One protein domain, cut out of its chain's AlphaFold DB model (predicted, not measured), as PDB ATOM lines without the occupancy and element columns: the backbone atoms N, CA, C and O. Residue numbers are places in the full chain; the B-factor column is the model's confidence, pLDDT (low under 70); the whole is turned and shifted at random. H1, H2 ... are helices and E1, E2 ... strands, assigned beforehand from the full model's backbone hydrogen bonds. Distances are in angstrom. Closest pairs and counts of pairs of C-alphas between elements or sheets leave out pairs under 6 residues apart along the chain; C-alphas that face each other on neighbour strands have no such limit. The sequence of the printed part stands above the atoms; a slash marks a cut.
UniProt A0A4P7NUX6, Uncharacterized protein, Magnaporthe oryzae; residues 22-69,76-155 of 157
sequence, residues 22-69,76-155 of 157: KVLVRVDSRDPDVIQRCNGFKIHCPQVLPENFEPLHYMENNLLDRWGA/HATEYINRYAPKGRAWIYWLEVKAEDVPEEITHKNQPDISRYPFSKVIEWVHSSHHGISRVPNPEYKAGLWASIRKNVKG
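AT A GLANCE: This is residues 22 to 69 and 76 to 155 of the 157 residues of an uncharacterized protein of Magnaporthe oryzae (UniProt A0A4P7NUX6). With little regular structure, a small antiparallel sheet, E1, E2, E3 in order, lies amid long loops; H2 packs on E1, and H3 sticks out at one end. The printed part has 128 residues, only 46 in named elements, class mixed, ordered E1 H1 H2 E2 E3 H3. It is compact, radius of gyration of the C-alphas 15.0 A, spanning 50 by 30 by 28 A.

HOW THE PARTS SIT: E2, residues 91 to 98, is antiparallel to E1, residues 22 to 28; N 24 and O 95, 2.9 A, are within hydrogen-bond range. E2 and E3, residues 122 to 127, form a hairpin; N 92 and O 126, 2.8 A, are within range. H2, residues 76 to 84, is on the sheet at a height over the sheet of 8.1 A and only just over E1, with 3 of its 9 C-alphas falling on that strand; the closest C-alphas of H2 and E1, those of Ala 77 and Val 27, are 6.4 A apart. H1, residues 32 to 37, only grazes the sheet; H3, residues 145 to 154, stands free. In H1, H2 and H3 every O i to N i+4 pair is within range.

IN THESE COORDINATES: E1, 18.8 A, begins at C-alpha 22 (223.113, 193.523, 232.442). E2 measures 22.0 A, E3 14.5 A. H3, 15.1 A, ends at C-alpha 154 (231.276, 185.859, 248.373).

THE WHOLE: Residues 70 to 75 are not printed; C-alphas 69 and 76 are 10.5 A apart. Links E2 to E3 and E3 to H3 are long. Residues 53 to 60, 86 to 88, 131 to 133 and 144 to 155 have pLDDT under 70.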
ATOM      1  N   LYS A  22     221.897 193.150 233.160       89.31
ATOM      2  CA  LYS A  22     223.113 193.523 232.442       89.31
ATOM      3  C   LYS A  22     223.353 195.007 232.677       89.31
ATOM      4  O   LYS A  22     222.415 195.800 232.669       89.31
ATOM      5  N   VAL A  23     224.605 195.377 232.916       92.81
ATOM      6  CA  VAL A  23     224.977 196.783 233.074       92.81
ATOM      7  C   VAL A  23     225.361 197.338 231.712       92.81
ATOM      8  O   VAL A  23     226.192 196.755 231.019       92.81
ATOM      9  N   LEU A  24     224.745 198.454 231.346       94.88
ATOM     10  CA  LEU A  24     225.109 199.261 230.190       94.88
ATOM     11  C   LEU A  24     225.738 200.572 230.639       94.88
ATOM     12  O   LEU A  24     225.593 200.992 231.788       94.88
ATOM     13  N   VAL A  25     226.418 201.221 229.701       94.25
ATOM     14  CA  VAL A  25     226.977 202.556 229.867       94.25
ATOM     15  C   VAL A  25     226.271 203.507 228.919       94.25
ATOM     16  O   VAL A  25     226.174 203.237 227.729       94.25
ATOM     17  N   ARG A  26     225.788 204.633 229.424       93.81
ATOM     18  CA  ARG A  26     225.122 205.667 228.637       93.81
ATOM     19  C   ARG A  26     225.945 206.946 228.701       93.81
ATOM     20  O   ARG A  26     226.177 207.466 229.786       93.81
ATOM     21  N   VAL A  27     226.386 207.436 227.549       90.81
ATOM     22  CA  VAL A  27     226.910 208.801 227.421       90.81
ATOM     23  C   VAL A  27     225.722 209.707 227.169       90.81
ATOM     24  O   VAL A  27     224.943 209.418 226.265       90.81
ATOM     25  N   ASP A  28     225.560 210.765 227.951       90.81
ATOM     26  CA  ASP A  28     224.453 211.704 227.792       90.81
ATOM     27  C   ASP A  28     224.900 213.135 228.107       90.81
ATOM     28  O   ASP A  28     225.739 213.362 228.977       90.81
ATOM     29  N   SER A  29     224.356 214.101 227.381       87.56
ATOM     30  CA  SER A  29     224.628 215.531 227.580       87.56
ATOM     31  C   SER A  29     223.798 216.143 228.708       87.56
ATOM     32  O   SER A  29     224.151 217.203 229.214       87.56
ATOM     33  N   ARG A  30     222.707 215.485 229.119       89.19
ATOM     34  CA  ARG A  30     221.856 215.956 230.213       89.19
ATOM     35  C   ARG A  30     222.513 215.710 231.565       89.19
ATOM     36  O   ARG A  30     223.098 214.649 231.806       89.19
ATOM     37  N   ASP A  31     222.328 216.671 232.460       90.12
ATOM     38  CA  ASP A  31     222.714 216.558 233.860       90.12
ATOM     39  C   ASP A  31     221.868 215.505 234.609       90.12
ATOM     40  O   ASP A  31     220.725 215.223 234.220       90.12
ATOM     41  N   PRO A  32     222.394 214.918 235.701       93.56
ATOM     42  CA  PRO A  32     221.697 213.878 236.455       93.56
ATOM     43  C   PRO A  32     220.316 214.301 236.970       93.56
ATOM     44  O   PRO A  32     219.390 213.493 236.967       93.56
ATOM     45  N   ASP A  33     220.148 215.564 237.366       94.50
ATOM     46  CA  ASP A  33     218.875 216.119 237.838       94.50
ATOM     47  C   ASP A  33     217.829 216.206 236.712       94.50
ATOM     48  O   ASP A  33     216.638 215.988 236.942       94.50
ATOM     49  N   VAL A  34     218.259 216.475 235.475       93.75
ATOM     50  CA  VAL A  34     217.396 216.443 234.289       93.75
ATOM     51  C   VAL A  34     216.935 215.012 234.021       93.75
ATOM     52  O   VAL A  34     215.737 214.786 233.845       93.75
ATOM     53  N   ILE A  35     217.852 214.037 234.037       95.88
ATOM     54  CA  ILE A  35     217.501 212.619 233.855       95.88
ATOM     55  C   ILE A  35     216.537 212.157 234.957       95.88
ATOM     56  O   ILE A  35     215.557 211.466 234.669       95.88
ATOM     57  N   GLN A  36     216.772 212.567 236.205       96.88
ATOM     58  CA  GLN A  36     215.895 212.266 237.333       96.88
ATOM     59  C   GLN A  36     214.489 212.843 237.125       96.88
ATOM     60  O   GLN A  36     213.511 212.103 237.218       96.88
ATOM     61  N   ARG A  37     214.367 214.129 236.757       96.25
ATOM     62  CA  ARG A  37     213.069 214.764 236.447       96.25
ATOM     63  C   ARG A  37     212.334 214.080 235.294       96.25
ATOM     64  O   ARG A  37     211.113 213.969 235.326       96.25
ATOM     65  N   CYS A  38     213.069 213.594 234.296       95.56
ATOM     66  CA  CYS A  38     212.526 212.825 233.177       95.56
ATOM     67  C   CYS A  38     212.189 211.366 233.532       95.56
ATOM     68  O   CYS A  38     211.662 210.633 232.691       95.56
ATOM     69  N   ASN A  39     212.492 210.928 234.759       97.12
ATOM     70  CA  ASN A  39     212.425 209.541 235.197       97.12
ATOM     71  C   ASN A  39     213.166 208.590 234.237       97.12
ATOM     72  O   ASN A  39     212.615 207.593 233.761       97.12
ATOM     73  N   GLY A  40     214.420 208.923 233.928       96.75
ATOM     74  CA  GLY A  40     215.310 208.140 233.073       96.75
ATOM     75  C   GLY A  40     215.580 208.783 231.711       96.75
ATOM     76  O   GLY A  40     215.305 209.959 231.473       96.75
ATOM     77  N   PHE A  41     216.136 207.993 230.794       94.75
ATOM     78  CA  PHE A  41     216.636 208.457 229.494       94.75
ATOM     79  C   PHE A  41     215.531 208.524 228.433       94.75
ATOM     80  O   PHE A  41     215.594 207.853 227.405       94.75
ATOM     81  N   LYS A  42     214.477 209.308 228.675       94.06
ATOM     82  CA  LYS A  42     213.400 209.465 227.684       94.06
ATOM     83  C   LYS A  42     213.919 210.243 226.474       94.06
ATOM     84  O   LYS A  42     214.536 211.293 226.645       94.06
ATOM     85  N   ILE A  43     213.625 209.762 225.268       88.44
ATOM     86  CA  ILE A  43     214.088 210.367 224.005       88.44
ATOM     87  C   ILE A  43     213.547 211.800 223.846       88.44
ATOM     88  O   ILE A  43     214.257 212.699 223.405       88.44
ATOM     89  N   HIS A  44     212.308 212.042 224.285       85.62
ATOM     90  CA  HIS A  44     211.620 213.330 224.150       85.62
ATOM     91  C   HIS A  44     211.552 214.140 225.458       85.62
ATOM     92  O   HIS A  44     210.628 214.930 225.638       85.62
ATOM     93  N   CYS A  45     212.486 213.927 226.395       89.31
ATOM     94  CA  CYS A  45     212.542 214.689 227.645       89.31
ATOM     95  C   CYS A  45     213.951 215.243 227.926       89.31
ATOM     96  O   CYS A  45     214.904 214.466 227.927       89.31
ATOM     97  N   PRO A  46     214.099 216.541 228.235       87.12
ATOM     98  CA  PRO A  46     213.070 217.574 228.127       87.12
ATOM     99  C   PRO A  46     212.613 217.755 226.668       87.12
ATOM    100  O   PRO A  46     213.354 217.457 225.736       87.12
ATOM    101  N   GLN A  47     211.372 218.204 226.464       81.75
ATOM    102  CA  GLN A  47     210.863 218.470 225.109       81.75
ATOM    103  C   GLN A  47     211.554 219.677 224.468       81.75
ATOM    104  O   GLN A  47     211.712 219.732 223.251       81.75
ATOM    105  N   VAL A  48     211.966 220.637 225.298       82.25
ATOM    106  CA  VAL A  48     212.634 221.864 224.873       82.25
ATOM    107  C   VAL A  48     214.141 221.681 225.005       82.25
ATOM    108  O   VAL A  48     214.643 221.356 226.083       82.25
ATOM    109  N   LEU A  49     214.851 221.895 223.899       76.25
ATOM    110  CA  LEU A  49     216.306 221.990 223.880       76.25
ATOM    111  C   LEU A  49     216.709 223.432 224.231       76.25
ATOM    112  O   LEU A  49     216.060 224.357 223.737       76.25
ATOM    113  N   PRO A  50     217.753 223.652 225.048       76.88
ATOM    114  CA  PRO A  50     218.351 224.979 225.198       76.88
ATOM    115  C   PRO A  50     218.704 225.588 223.827       76.88
ATOM    116  O   PRO A  50     219.126 224.859 222.934       76.88
ATOM    117  N   GLU A  51     218.559 226.907 223.645       74.62
ATOM    118  CA  GLU A  51     218.773 227.579 222.341       74.62
ATOM    119  C   GLU A  51     220.173 227.340 221.753       74.62
ATOM    120  O   GLU A  51     220.366 227.255 220.544       74.62
ATOM    121  N   ASN A  52     221.145 227.185 222.637       70.62
ATOM    122  CA  ASN A  52     222.559 226.947 222.394       70.62
ATOM    123  C   ASN A  52     222.966 225.519 222.796       70.62
ATOM    124  O   ASN A  52     224.139 225.241 223.049       70.62
ATOM    125  N   PHE A  53     221.996 224.602 222.862       69.81
ATOM    126  CA  PHE A  53     222.275 223.180 222.941       69.81
ATOM    127  C   PHE A  53     222.870 222.731 221.617       69.81
ATOM    128  O   PHE A  53     222.163 222.502 220.637       69.81
ATOM    129  N   GLU A  54     224.183 222.572 221.607       62.44
ATOM    130  CA  GLU A  54     224.814 221.693 220.646       62.44
ATOM    131  C   GLU A  54     224.515 220.274 221.128       62.44
ATOM    132  O   GLU A  54     225.012 219.875 222.190       62.44
ATOM    133  N   PRO A  55     223.707 219.487 220.388       60.06
ATOM    134  CA  PRO A  55     223.698 218.057 220.622       60.06
ATOM    135  C   PRO A  55     225.147 217.597 220.554       60.06
ATOM    136  O   PRO A  55     225.975 218.229 219.893       60.06
ATOM    137  N   LEU A  56     225.468 216.465 221.164       63.53
ATOM    138  CA  LEU A  56     226.675 215.760 220.755       63.53
ATOM    139  C   LEU A  56     226.418 215.396 219.266       63.53
ATOM    140  O   LEU A  56     225.753 214.426 218.931       63.53
ATOM    141  N   HIS A  57     226.769 216.298 218.347       47.09
ATOM    142  CA  HIS A  57     226.151 216.427 217.015       47.09
ATOM    143  C   HIS A  57     226.601 215.317 216.056       47.09
ATOM    144  O   HIS A  57     226.162 215.222 214.918       47.09
ATOM    145  N   TYR A  58     227.466 214.441 216.551       49.59
ATOM    146  CA  TYR A  58     228.072 213.324 215.852       49.59
ATOM    147  C   TYR A  58     227.534 211.973 216.340       49.59
ATOM    148  O   TYR A  58     228.093 210.923 216.022       49.59
ATOM    149  N   MET A  59     226.474 211.989 217.154       57.44
ATOM    150  CA  MET A  59     225.908 210.790 217.744       57.44
ATOM    151  C   MET A  59     225.042 210.007 216.765       57.44
ATOM    152  O   MET A  59     223.826 209.946 216.926       57.44
ATOM    153  N   GLU A  60     225.664 209.362 215.777       59.38
ATOM    154  CA  GLU A  60     225.000 208.274 215.063       59.38
ATOM    155  C   GLU A  60     224.484 207.267 216.102       59.38
ATOM    156  O   GLU A  60     225.240 206.526 216.737       59.38
ATOM    157  N   ASN A  61     223.180 207.311 216.330       70.25
ATOM    158  CA  ASN A  61     222.433 206.290 217.020       70.25
ATOM    159  C   ASN A  61     221.175 206.012 216.203       70.25
ATOM    160  O   ASN A  61     220.587 206.890 215.570       70.25
ATOM    161  N   ASN A  62     220.759 204.758 216.225       78.31
ATOM    162  CA  ASN A  62     219.570 204.260 215.547       78.31
ATOM    163  C   ASN A  62     218.248 204.702 216.201       78.31
ATOM    164  O   ASN A  62     217.191 204.265 215.761       78.31
ATOM    165  N   LEU A  63     218.292 205.519 217.258       83.19
ATOM    166  CA  LEU A  63     217.138 205.862 218.093       83.19
ATOM    167  C   LEU A  63     216.658 207.308 217.898       83.19
ATOM    168  O   LEU A  63     215.671 207.703 218.516       83.19
ATOM    169  N   LEU A  64     217.341 208.100 217.057       80.25
ATOM    170  CA  LEU A  64     217.118 209.548 216.903       80.25
ATOM    171  C   LEU A  64     217.220 210.313 218.236       80.25
ATOM    172  O   LEU A  64     216.659 211.400 218.398       80.25
ATOM    173  N   ASP A  65     217.943 209.742 219.199       84.94
ATOM    174  CA  ASP A  65     218.129 210.319 220.517       84.94
ATOM    175  C   ASP A  65     219.182 211.423 220.443       84.94
ATOM    176  O   ASP A  65     220.365 211.177 220.215       84.94
ATOM    177  N   ARG A  66     218.743 212.668 220.621       81.75
ATOM    178  CA  ARG A  66     219.606 213.849 220.489       81.75
ATOM    179  C   ARG A  66     220.525 214.056 221.690       81.75
ATOM    180  O   ARG A  66     221.396 214.921 221.639       81.75
ATOM    181  N   TRP A  67     220.323 213.304 222.769       85.75
ATOM    182  CA  TRP A  67     220.985 213.550 224.043       85.75
ATOM    183  C   TRP A  67     222.214 212.688 224.270       85.75
ATOM    184  O   TRP A  67     223.149 213.149 224.927       85.75
ATOM    185  N   GLY A  68     222.219 211.458 223.752       87.38
ATOM    186  CA  GLY A  68     223.216 210.472 224.135       87.38
ATOM    187  C   GLY A  68     223.253 209.196 223.295       87.38
ATOM    188  O   GLY A  68     222.444 208.981 222.394       87.38
ATOM    189  N   ALA A  69     224.180 208.311 223.663       89.62
ATOM    190  CA  ALA A  69     224.375 206.996 223.061       89.62
ATOM    191  C   ALA A  69     224.730 205.932 224.107       89.62
ATOM    192  O   ALA A  69     225.413 206.211 225.099       89.62
ATOM    193  N   HIS A  76     234.314 201.669 225.330       88.50
ATOM    194  CA  HIS A  76     233.565 202.053 224.128       88.50
ATOM    195  C   HIS A  76     232.943 203.446 224.275       88.50
ATOM    196  O   HIS A  76     233.042 204.267 223.368       88.50
ATOM    197  N   ALA A  77     232.376 203.758 225.445       87.19
ATOM    198  CA  ALA A  77     231.848 205.094 225.733       87.19
ATOM    199  C   ALA A  77     232.931 206.190 225.682       87.19
ATOM    200  O   ALA A  77     232.678 207.296 225.209       87.19
ATOM    201  N   THR A  78     234.147 205.890 226.144       85.56
ATOM    202  CA  THR A  78     235.274 206.835 226.138       85.56
ATOM    203  C   THR A  78     235.818 207.027 224.725       85.56
ATOM    204  O   THR A  78     236.049 208.161 224.318       85.56
ATOM    205  N   GLU A  79     235.986 205.944 223.956       85.25
ATOM    206  CA  GLU A  79     236.357 206.024 222.538       85.25
ATOM    207  C   GLU A  79     235.351 206.879 221.762       85.25
ATOM    208  O   GLU A  79     235.740 207.765 221.000       85.25
ATOM    209  N   TYR A  80     234.061 206.664 222.021       80.94
ATOM    210  CA  TYR A  80     232.983 207.435 221.426       80.94
ATOM    211  C   TYR A  80     233.086 208.931 221.739       80.94
ATOM    212  O   TYR A  80     233.082 209.747 220.818       80.94
ATOM    213  N   ILE A  81     233.242 209.296 223.016       81.94
ATOM    214  CA  ILE A  81     233.428 210.696 223.425       81.94
ATOM    215  C   ILE A  81     234.661 211.293 222.739       81.94
ATOM    216  O   ILE A  81     234.573 212.365 222.154       81.94
ATOM    217  N   ASN A  82     235.794 210.591 222.733       81.50
ATOM    218  CA  ASN A  82     237.026 211.102 222.131       81.50
ATOM    219  C   ASN A  82     236.906 211.318 220.615       81.50
ATOM    220  O   ASN A  82     237.506 212.251 220.085       81.50
ATOM    221  N   ARG A  83     236.148 210.470 219.908       79.00
ATOM    222  CA  ARG A  83     235.980 210.566 218.450       79.00
ATOM    223  C   ARG A  83     234.934 211.605 218.044       79.00
ATOM    224  O   ARG A  83     235.141 212.327 217.076       79.00
ATOM    225  N   TYR A  84     233.822 211.664 218.768       74.50
ATOM    226  CA  TYR A  84     232.599 212.344 218.331       74.50
ATOM    227  C   TYR A  84     232.186 213.499 219.240       74.50
ATOM    228  O   TYR A  84     231.325 214.294 218.893       74.50
ATOM    229  N   ALA A  85     232.797 213.628 220.408       70.88
ATOM    230  CA  ALA A  85     232.577 214.738 221.317       70.88
ATOM    231  C   ALA A  85     233.888 215.165 222.005       70.88
ATOM    232  O   ALA A  85     233.901 215.336 223.224       70.88
ATOM    233  N   PRO A  86     235.000 215.377 221.266       65.94
ATOM    234  CA  PRO A  86     236.313 215.637 221.870       65.94
ATOM    235  C   PRO A  86     236.351 216.920 222.713       65.94
ATOM    236  O   PRO A  86     237.200 217.073 223.586       65.94
ATOM    237  N   LYS A  87     235.429 217.853 222.449       66.19
ATOM    238  CA  LYS A  87     235.215 219.081 223.231       66.19
ATOM    239  C   LYS A  87     233.897 219.054 224.017       66.19
ATOM    240  O   LYS A  87     233.593 220.004 224.733       66.19
ATOM    241  N   GLY A  88     233.117 217.983 223.868       63.69
ATOM    242  CA  GLY A  88     231.817 217.813 224.492       63.69
ATOM    243  C   GLY A  88     231.968 217.425 225.955       63.69
ATOM    244  O   GLY A  88     232.518 216.379 226.302       63.69
ATOM    245  N   ARG A  89     231.457 218.288 226.830       71.12
ATOM    246  CA  ARG A  89     231.207 217.942 228.229       71.12
ATOM    247  C   ARG A  89     230.001 217.006 228.243       71.12
ATOM    248  O   ARG A  89     228.959 217.352 227.699       71.12
ATOM    249  N   ALA A  90     230.171 215.811 228.792       84.44
ATOM    250  CA  ALA A  90     229.125 214.801 228.833       84.44
ATOM    251  C   ALA A  90     229.184 214.045 230.155       84.44
ATOM    252  O   ALA A  90     230.218 213.986 230.819       84.44
ATOM    253  N   TRP A  91     228.082 213.417 230.513       89.81
ATOM    254  CA  TRP A  91     227.994 212.507 231.636       89.81
ATOM    255  C   TRP A  91     228.065 211.069 231.141       89.81
ATOM    256  O   TRP A  91     227.523 210.720 230.093       89.81
ATOM    257  N   ILE A  92     228.745 210.226 231.908       92.38
ATOM    258  CA  ILE A  92     228.786 208.782 231.706       92.38
ATOM    259  C   ILE A  92     227.978 208.156 232.837       92.38
ATOM    260  O   ILE A  92     228.350 208.286 234.002       92.38
ATOM    261  N   TYR A  93     226.891 207.479 232.489       95.19
ATOM    262  CA  TYR A  93     225.988 206.792 233.405       95.19
ATOM    263  C   TYR A  93     226.152 205.281 233.281       95.19
ATOM    264  O   TYR A  93     226.294 204.761 232.176       95.19
ATOM    265  N   TRP A  94     226.056 204.563 234.395       95.69
ATOM    266  CA  TRP A  94     225.888 203.111 234.409       95.69
ATOM    267  C   TRP A  94     224.442 202.797 234.751       95.69
ATOM    268  O   TRP A  94     223.909 203.356 235.704       95.69
ATOM    269  N   LEU A  95     223.805 201.904 233.999       95.06
ATOM    270  CA  LEU A  95     222.420 201.509 234.242       95.06
ATOM    271  C   LEU A  95     222.235 200.001 234.144       95.06
ATOM    272  O   LEU A  95     222.843 199.340 233.305       95.06
ATOM    273  N   GLU A  96     221.379 199.464 235.003       94.00
ATOM    274  CA  GLU A  96     220.987 198.062 234.989       94.00
ATOM    275  C   GLU A  96     219.747 197.868 234.111       94.00
ATOM    276  O   GLU A  96     218.676 198.417 234.381       94.00
ATOM    277  N   VAL A  97     219.883 197.036 233.086       92.75
ATOM    278  CA  VAL A  97     218.806 196.643 232.176       92.75
ATOM    279  C   VAL A  97     218.624 195.131 232.184       92.75
ATOM    280  O   VAL A  97     219.465 194.389 232.685       92.75
ATOM    281  N   LYS A  98     217.527 194.636 231.626       90.69
ATOM    282  CA  LYS A  98     217.337 193.205 231.403       90.69
ATOM    283  C   LYS A  98     218.286 192.719 230.310       90.69
ATOM    284  O   LYS A  98     218.449 193.394 229.299       90.69
ATOM    285  N   ALA A  99     218.863 191.530 230.478       88.62
ATOM    286  CA  ALA A  99     219.756 190.949 229.474       88.62
ATOM    287  C   ALA A  99     219.102 190.795 228.086       88.62
ATOM    288  O   ALA A  99     219.774 191.031 227.090       88.62
ATOM    289  N   GLU A 100     217.804 190.470 228.027       89.50
ATOM    290  CA  GLU A 100     217.025 190.321 226.780       89.50
ATOM    291  C   GLU A 100     216.911 191.612 225.959       89.50
ATOM    292  O   GLU A 100     216.695 191.568 224.753       89.50
ATOM    293  N   ASP A 101     217.102 192.761 226.605       91.06
ATOM    294  CA  ASP A 101     217.024 194.070 225.962       91.06
ATOM    295  C   ASP A 101     218.377 194.531 225.411       91.06
ATOM    296  O   ASP A 101     218.487 195.635 224.875       91.06
ATOM    297  N   VAL A 102     219.421 193.713 225.569       91.38
ATOM    298  CA  VAL A 102     220.775 194.040 225.143       91.38
ATOM    299  C   VAL A 102     221.186 193.114 224.006       91.38
ATOM    300  O   VAL A 102     221.286 191.907 224.229       91.38
ATOM    301  N   PRO A 103     221.504 193.652 222.816       90.81
ATOM    302  CA  PRO A 103     222.040 192.830 221.743       90.81
ATOM    303  C   PRO A 103     223.395 192.227 222.142       90.81
ATOM    304  O   PRO A 103     224.068 192.688 223.073       90.81
ATOM    305  N   GLU A 104     223.796 191.177 221.430       88.69
ATOM    306  CA  GLU A 104     225.089 190.520 221.634       88.69
ATOM    307  C   GLU A 104     226.249 191.512 221.466       88.69
ATOM    308  O   GLU A 104     227.119 191.619 222.335       88.69
ATOM    309  N   GLU A 105     226.174 192.335 220.419       90.56
ATOM    310  CA  GLU A 105     227.093 193.435 220.152       90.56
ATOM    311  C   GLU A 105     226.358 194.774 220.112       90.56
ATOM    312  O   GLU A 105     225.248 194.871 219.589       90.56
ATOM    313  N   ILE A 106     227.000 195.824 220.630       90.25
ATOM    314  CA  ILE A 106     226.483 197.195 220.588       90.25
ATOM    315  C   ILE A 106     227.376 198.037 219.681       90.25
ATOM    316  O   ILE A 106     228.564 198.215 219.946       90.25
ATOM    317  N   THR A 107     226.768 198.585 218.638       87.56
ATOM    318  CA  THR A 107     227.342 199.481 217.633       87.56
ATOM    319  C   THR A 107     226.470 200.733 217.517       87.56
ATOM    320  O   THR A 107     225.376 200.794 218.074       87.56
ATOM    321  N   HIS A 108     226.900 201.722 216.733       80.75
ATOM    322  CA  HIS A 108     226.093 202.912 216.437       80.75
ATOM    323  C   HIS A 108     224.751 202.600 215.737       80.75
ATOM    324  O   HIS A 108     223.817 203.390 215.833       80.75
ATOM    325  N   LYS A 109     224.618 201.439 215.073       85.38
ATOM    326  CA  LYS A 109     223.412 201.064 214.309       85.38
ATOM    327  C   LYS A 109     222.401 200.225 215.088       85.38
ATOM    328  O   LYS A 109     221.295 200.018 214.601       85.38
ATOM    329  N   ASN A 110     222.770 199.702 216.253       90.25
ATOM    330  CA  ASN A 110     221.941 198.767 217.018       90.25
ATOM    331  C   ASN A 110     222.031 199.025 218.529       90.25
ATOM    332  O   ASN A 110     222.024 198.094 219.332       90.25
ATOM    333  N   GLN A 111     222.132 200.290 218.930       89.81
ATOM    334  CA  GLN A 111     222.090 200.651 220.338       89.81
ATOM    335  C   GLN A 111     220.734 200.249 220.938       89.81
ATOM    336  O   GLN A 111     219.693 200.448 220.298       89.81
ATOM    337  N   PRO A 112     220.726 199.683 222.158       91.81
ATOM    338  CA  PRO A 112     219.492 199.282 222.819       91.81
ATOM    339  C   PRO A 112     218.668 200.505 223.236       91.81
ATOM    340  O   PRO A 112     219.208 201.471 223.784       91.81
ATOM    341  N   ASP A 113     217.349 200.439 223.027       92.38
ATOM    342  CA  ASP A 113     216.418 201.450 223.531       92.38
ATOM    343  C   ASP A 113     216.231 201.301 225.049       92.38
ATOM    344  O   ASP A 113     215.616 200.353 225.555       92.38
ATOM    345  N   ILE A 114     216.766 202.282 225.775       94.12
ATOM    346  CA  ILE A 114     216.717 202.362 227.234       94.12
ATOM    347  C   ILE A 114     215.641 203.333 227.746       94.12
ATOM    348  O   ILE A 114     215.524 203.530 228.954       94.12
ATOM    349  N   SER A 115     214.821 203.915 226.867       94.69
ATOM    350  CA  SER A 115     213.830 204.938 227.225       94.69
ATOM    351  C   SER A 115     212.749 204.435 228.185       94.69
ATOM    352  O   SER A 115     212.211 205.201 228.983       94.69
ATOM    353  N   ARG A 116     212.452 203.134 228.193       93.75
ATOM    354  CA  ARG A 116     211.517 202.521 229.155       93.75
ATOM    355  C   ARG A 116     212.064 202.406 230.580       93.75
ATOM    356  O   ARG A 116     211.275 202.251 231.508       93.75
ATOM    357  N   TYR A 117     213.381 202.481 230.776       94.81
ATOM    358  CA  TYR A 117     213.994 202.282 232.088       94.81
ATOM    359  C   TYR A 117     213.873 203.542 232.960       94.81
ATOM    360  O   TYR A 117     214.183 204.637 232.484       94.81
ATOM    361  N   PRO A 118     213.406 203.415 234.220       96.06
ATOM    362  CA  PRO A 118     213.288 204.545 235.135       96.06
ATOM    363  C   PRO A 118     214.652 204.988 235.668       96.06
ATOM    364  O   PRO A 118     215.631 204.238 235.614       96.06
ATOM    365  N   PHE A 119     214.705 206.180 236.266       96.31
ATOM    366  CA  PHE A 119     215.942 206.699 236.859       96.31
ATOM    367  C   PHE A 119     216.494 205.797 237.974       96.31
ATOM    368  O   PHE A 119     217.705 205.641 238.095       96.31
ATOM    369  N   SER A 120     215.631 205.089 238.706       95.31
ATOM    370  CA  SER A 120     216.022 204.105 239.728       95.31
ATOM    371  C   SER A 120     216.823 202.906 239.197       95.31
ATOM    372  O   SER A 120     217.312 202.095 239.984       95.31
ATOM    373  N   LYS A 121     216.971 202.767 237.873       95.31
ATOM    374  CA  LYS A 121     217.846 201.776 237.228       95.31
ATOM    375  C   LYS A 121     219.233 202.309 236.888       95.31
ATOM    376  O   LYS A 121     220.108 201.514 236.554       95.31
ATOM    377  N   VAL A 122     219.458 203.613 237.009       96.44
ATOM    378  CA  VAL A 122     220.793 204.214 236.950       96.44
ATOM    379  C   VAL A 122     221.521 203.875 238.242       96.44
ATOM    380  O   VAL A 122     221.023 204.190 239.310       96.44
ATOM    381  N   ILE A 123     222.682 203.239 238.152       95.44
ATOM    382  CA  ILE A 123     223.504 202.806 239.286       95.44
ATOM    383  C   ILE A 123     224.323 203.983 239.818       95.44
ATOM    384  O   ILE A 123     224.358 204.241 241.019       95.44
ATOM    385  N   GLU A 124     225.002 204.683 238.912       95.38
ATOM    386  CA  GLU A 124     225.967 205.737 239.220       95.38
ATOM    387  C   GLU A 124     226.304 206.544 237.961       95.38
ATOM    388  O   GLU A 124     225.993 206.124 236.839       95.38
ATOM    389  N   TRP A 125     226.970 207.683 238.138       94.69
ATOM    390  CA  TRP A 125     227.426 208.529 237.035       94.69
ATOM    391  C   TRP A 125     228.731 209.270 237.334       94.69
ATOM    392  O   TRP A 125     229.151 209.403 238.482       94.69
ATOM    393  N   VAL A 126     229.388 209.768 236.287       92.44
ATOM    394  CA  VAL A 126     230.571 210.636 236.385       92.44
ATOM    395  C   VAL A 126     230.592 211.632 235.229       92.44
ATOM    396  O   VAL A 126     230.162 211.313 234.122       92.44
ATOM    397  N   HIS A 127     231.107 212.834 235.472       88.12
ATOM    398  CA  HIS A 127     231.312 213.820 234.415       88.12
ATOM    399  C   HIS A 127     232.574 213.479 233.599       88.12
ATOM    400  O   HIS A 127     233.607 213.134 234.174       88.12
ATOM    401  N   SER A 128     232.528 213.588 232.269       81.75
ATOM    402  CA  SER A 128     233.597 213.146 231.354       81.75
ATOM    403  C   SER A 128     234.922 213.887 231.542       81.75
ATOM    404  O   SER A 128     235.981 213.314 231.309       81.75
ATOM    405  N   SER A 129     234.882 215.138 232.010       78.94
ATOM    406  CA  SER A 129     236.086 215.923 232.325       78.94
ATOM    407  C   SER A 129     236.791 215.497 233.618       78.94
ATOM    408  O   SER A 129     237.898 215.953 233.895       78.94
ATOM    409  N   HIS A 130     236.161 214.654 234.439       74.06
ATOM    410  CA  HIS A 130     236.776 214.142 235.654       74.06
ATOM    411  C   HIS A 130     237.634 212.916 235.319       74.06
ATOM    412  O   HIS A 130     237.131 211.815 235.112       74.06
ATOM    413  N   HIS A 131     238.956 213.093 235.333       63.06
ATOM    414  CA  HIS A 131     239.926 211.997 235.197       63.06
ATOM    415  C   HIS A 131     240.075 211.145 236.480       63.06
ATOM    416  O   HIS A 131     240.870 210.208 236.513       63.06
ATOM    417  N   GLY A 132     239.321 211.464 237.539       57.84
ATOM    418  CA  GLY A 132     239.325 210.756 238.822       57.84
ATOM    419  C   GLY A 132     238.366 209.558 238.901       57.84
ATOM    420  O   GLY A 132     237.585 209.280 237.994       57.84
ATOM    421  N   ILE A 133     238.415 208.848 240.034       57.59
ATOM    422  CA  ILE A 133     237.626 207.625 240.304       57.59
ATOM    423  C   ILE A 133     236.250 207.937 240.926       57.59
ATOM    424  O   ILE A 133     235.424 207.038 241.051       57.59
ATOM    425  N   SER A 134     235.968 209.187 241.303       75.00
ATOM    426  CA  SER A 134     234.783 209.511 242.106       75.00
ATOM    427  C   SER A 134     233.494 209.483 241.278       75.00
ATOM    428  O   SER A 134     233.004 210.509 240.811       75.00
ATOM    429  N   ARG A 135     232.957 208.280 241.074       87.12
ATOM    430  CA  ARG A 135     231.598 208.063 240.577       87.12
ATOM    431  C   ARG A 135     230.616 208.487 241.661       87.12
ATOM    432  O   ARG A 135     230.836 208.226 242.844       87.12
ATOM    433  N   VAL A 136     229.544 209.147 241.252       92.44
ATOM    434  CA  VAL A 136     228.455 209.551 242.137       92.44
ATOM    435  C   VAL A 136     227.422 208.425 242.137       92.44
ATOM    436  O   VAL A 136     226.837 208.156 241.084       92.44
ATOM    437  N   PRO A 137     227.203 207.734 243.270       94.06
ATOM    438  CA  PRO A 137     226.199 206.682 243.351       94.06
ATOM    439  C   PRO A 137     224.787 207.276 243.301       94.06
ATOM    440  O   PRO A 137     224.525 208.321 243.899       94.06
ATOM    441  N   ASN A 138     223.860 206.582 242.641       95.12
ATOM    442  CA  ASN A 138     222.455 206.963 242.643       95.12
ATOM    443  C   ASN A 138     221.776 206.520 243.956       95.12
ATOM    444  O   ASN A 138     221.658 205.313 244.189       95.12
ATOM    445  N   PRO A 139     221.262 207.436 244.797       92.62
ATOM    446  CA  PRO A 139     220.555 207.058 246.025       92.62
ATOM    447  C   PRO A 139     219.248 206.283 245.769       92.62
ATOM    448  O   PRO A 139     218.798 205.518 246.633       92.62
ATOM    449  N   GLU A 140     218.642 206.447 244.588       92.19
ATOM    450  CA  GLU A 140     217.426 205.733 244.183       92.19
ATOM    451  C   GLU A 140     217.698 204.311 243.687       92.19
ATOM    452  O   GLU A 140     216.776 203.491 243.640       92.19
ATOM    453  N   TYR A 141     218.949 203.988 243.344       89.62
ATOM    454  CA  TYR A 141     219.289 202.649 242.890       89.62
ATOM    455  C   TYR A 141     219.163 201.648 244.031       89.62
ATOM    456  O   TYR A 141     219.819 201.745 245.072       89.62
ATOM    457  N   LYS A 142     218.326 200.637 243.811       83.31
ATOM    458  CA  LYS A 142     218.224 199.464 244.673       83.31
ATOM    459  C   LYS A 142     218.663 198.261 243.859       83.31
ATOM    460  O   LYS A 142     217.947 197.831 242.954       83.31
ATOM    461  N   ALA A 143     219.838 197.728 244.192       75.62
ATOM    462  CA  ALA A 143     220.311 196.483 243.608       75.62
ATOM    463  C   ALA A 143     219.224 195.411 243.757       75.62
ATOM    464  O   ALA A 143     218.639 195.263 244.836       75.62
ATOM    465  N   GLY A 144     218.943 194.677 242.677       65.44
ATOM    466  CA  GLY A 144     217.981 193.581 242.728       65.44
ATOM    467  C   GLY A 144     218.318 192.625 243.878       65.44
ATOM    468  O   GLY A 144     219.493 192.350 244.129       65.44
ATOM    469  N   LEU A 145     217.292 192.113 244.568       52.56
ATOM    470  CA  LEU A 145     217.410 191.292 245.785       52.56
ATOM    471  C   LEU A 145     218.512 190.209 245.680       52.56
ATOM    472  O   LEU A 145     219.287 189.995 246.608       52.56
ATOM    473  N   TRP A 146     218.659 189.600 244.501       47.12
ATOM    474  CA  TRP A 146     219.625 188.535 244.216       47.12
ATOM    475  C   TRP A 146     221.053 188.995 243.880       47.12
ATOM    476  O   TRP A 146     221.997 188.210 243.999       47.12
ATOM    477  N   ALA A 147     221.254 190.249 243.465       53.56
ATOM    478  CA  ALA A 147     222.587 190.846 243.348       53.56
ATOM    479  C   ALA A 147     223.176 191.119 244.746       53.56
ATOM    480  O   ALA A 147     224.344 190.815 244.999       53.56
ATOM    481  N   SER A 148     222.335 191.582 245.675       51.41
ATOM    482  CA  SER A 148     222.685 191.808 247.083       51.41
ATOM    483  C   SER A 148     223.015 190.504 247.821       51.41
ATOM    484  O   SER A 148     224.019 190.434 248.527       51.41
ATOM    485  N   ILE A 149     222.244 189.433 247.590       49.03
ATOM    486  CA  ILE A 149     222.512 188.110 248.183       49.03
ATOM    487  C   ILE A 149     223.851 187.533 247.684       49.03
ATOM    488  O   ILE A 149     224.655 187.070 248.490       49.03
ATOM    489  N   ARG A 150     224.156 187.612 246.378       49.69
ATOM    490  CA  ARG A 150     225.426 187.092 245.821       49.69
ATOM    491  C   ARG A 150     226.670 187.797 246.367       49.69
ATOM    492  O   ARG A 150     227.717 187.158 246.483       49.69
ATOM    493  N   LYS A 151     226.567 189.080 246.726       48.53
ATOM    494  CA  LYS A 151     227.662 189.823 247.368       48.53
ATOM    495  C   LYS A 151     227.934 189.307 248.788       48.53
ATOM    496  O   LYS A 151     229.094 189.143 249.150       48.53
ATOM    497  N   ASN A 152     226.888 188.948 249.536       45.31
ATOM    498  CA  ASN A 152     227.015 188.380 250.883       45.31
ATOM    499  C   ASN A 152     227.551 186.940 250.887       45.31
ATOM    500  O   ASN A 152     228.279 186.567 251.797       45.31
ATOM    501  N   VAL A 153     227.275 186.145 249.848       48.41
ATOM    502  CA  VAL A 153     227.810 184.772 249.740       48.41
ATOM    503  C   VAL A 153     229.312 184.755 249.410       48.41
ATOM    504  O   VAL A 153     230.019 183.848 249.834       48.41
ATOM    505  N   LYS A 154     229.836 185.762 248.693       44.25
ATOM    506  CA  LYS A 154     231.276 185.859 248.373       44.25
ATOM    507  C   LYS A 154     232.125 186.577 249.437       44.25
ATOM    508  O   LYS A 154     233.345 186.549 249.323       44.25
ATOM    509  N   GLY A 155     231.504 187.211 250.434       41.34
ATOM    510  CA  GLY A 155     232.184 187.934 251.521       41.34
ATOM    511  C   GLY A 155     232.321 187.159 252.832       41.34
ATOM    512  O   GLY A 155     232.854 187.703 253.790       41.34
TER     513      GLY A 155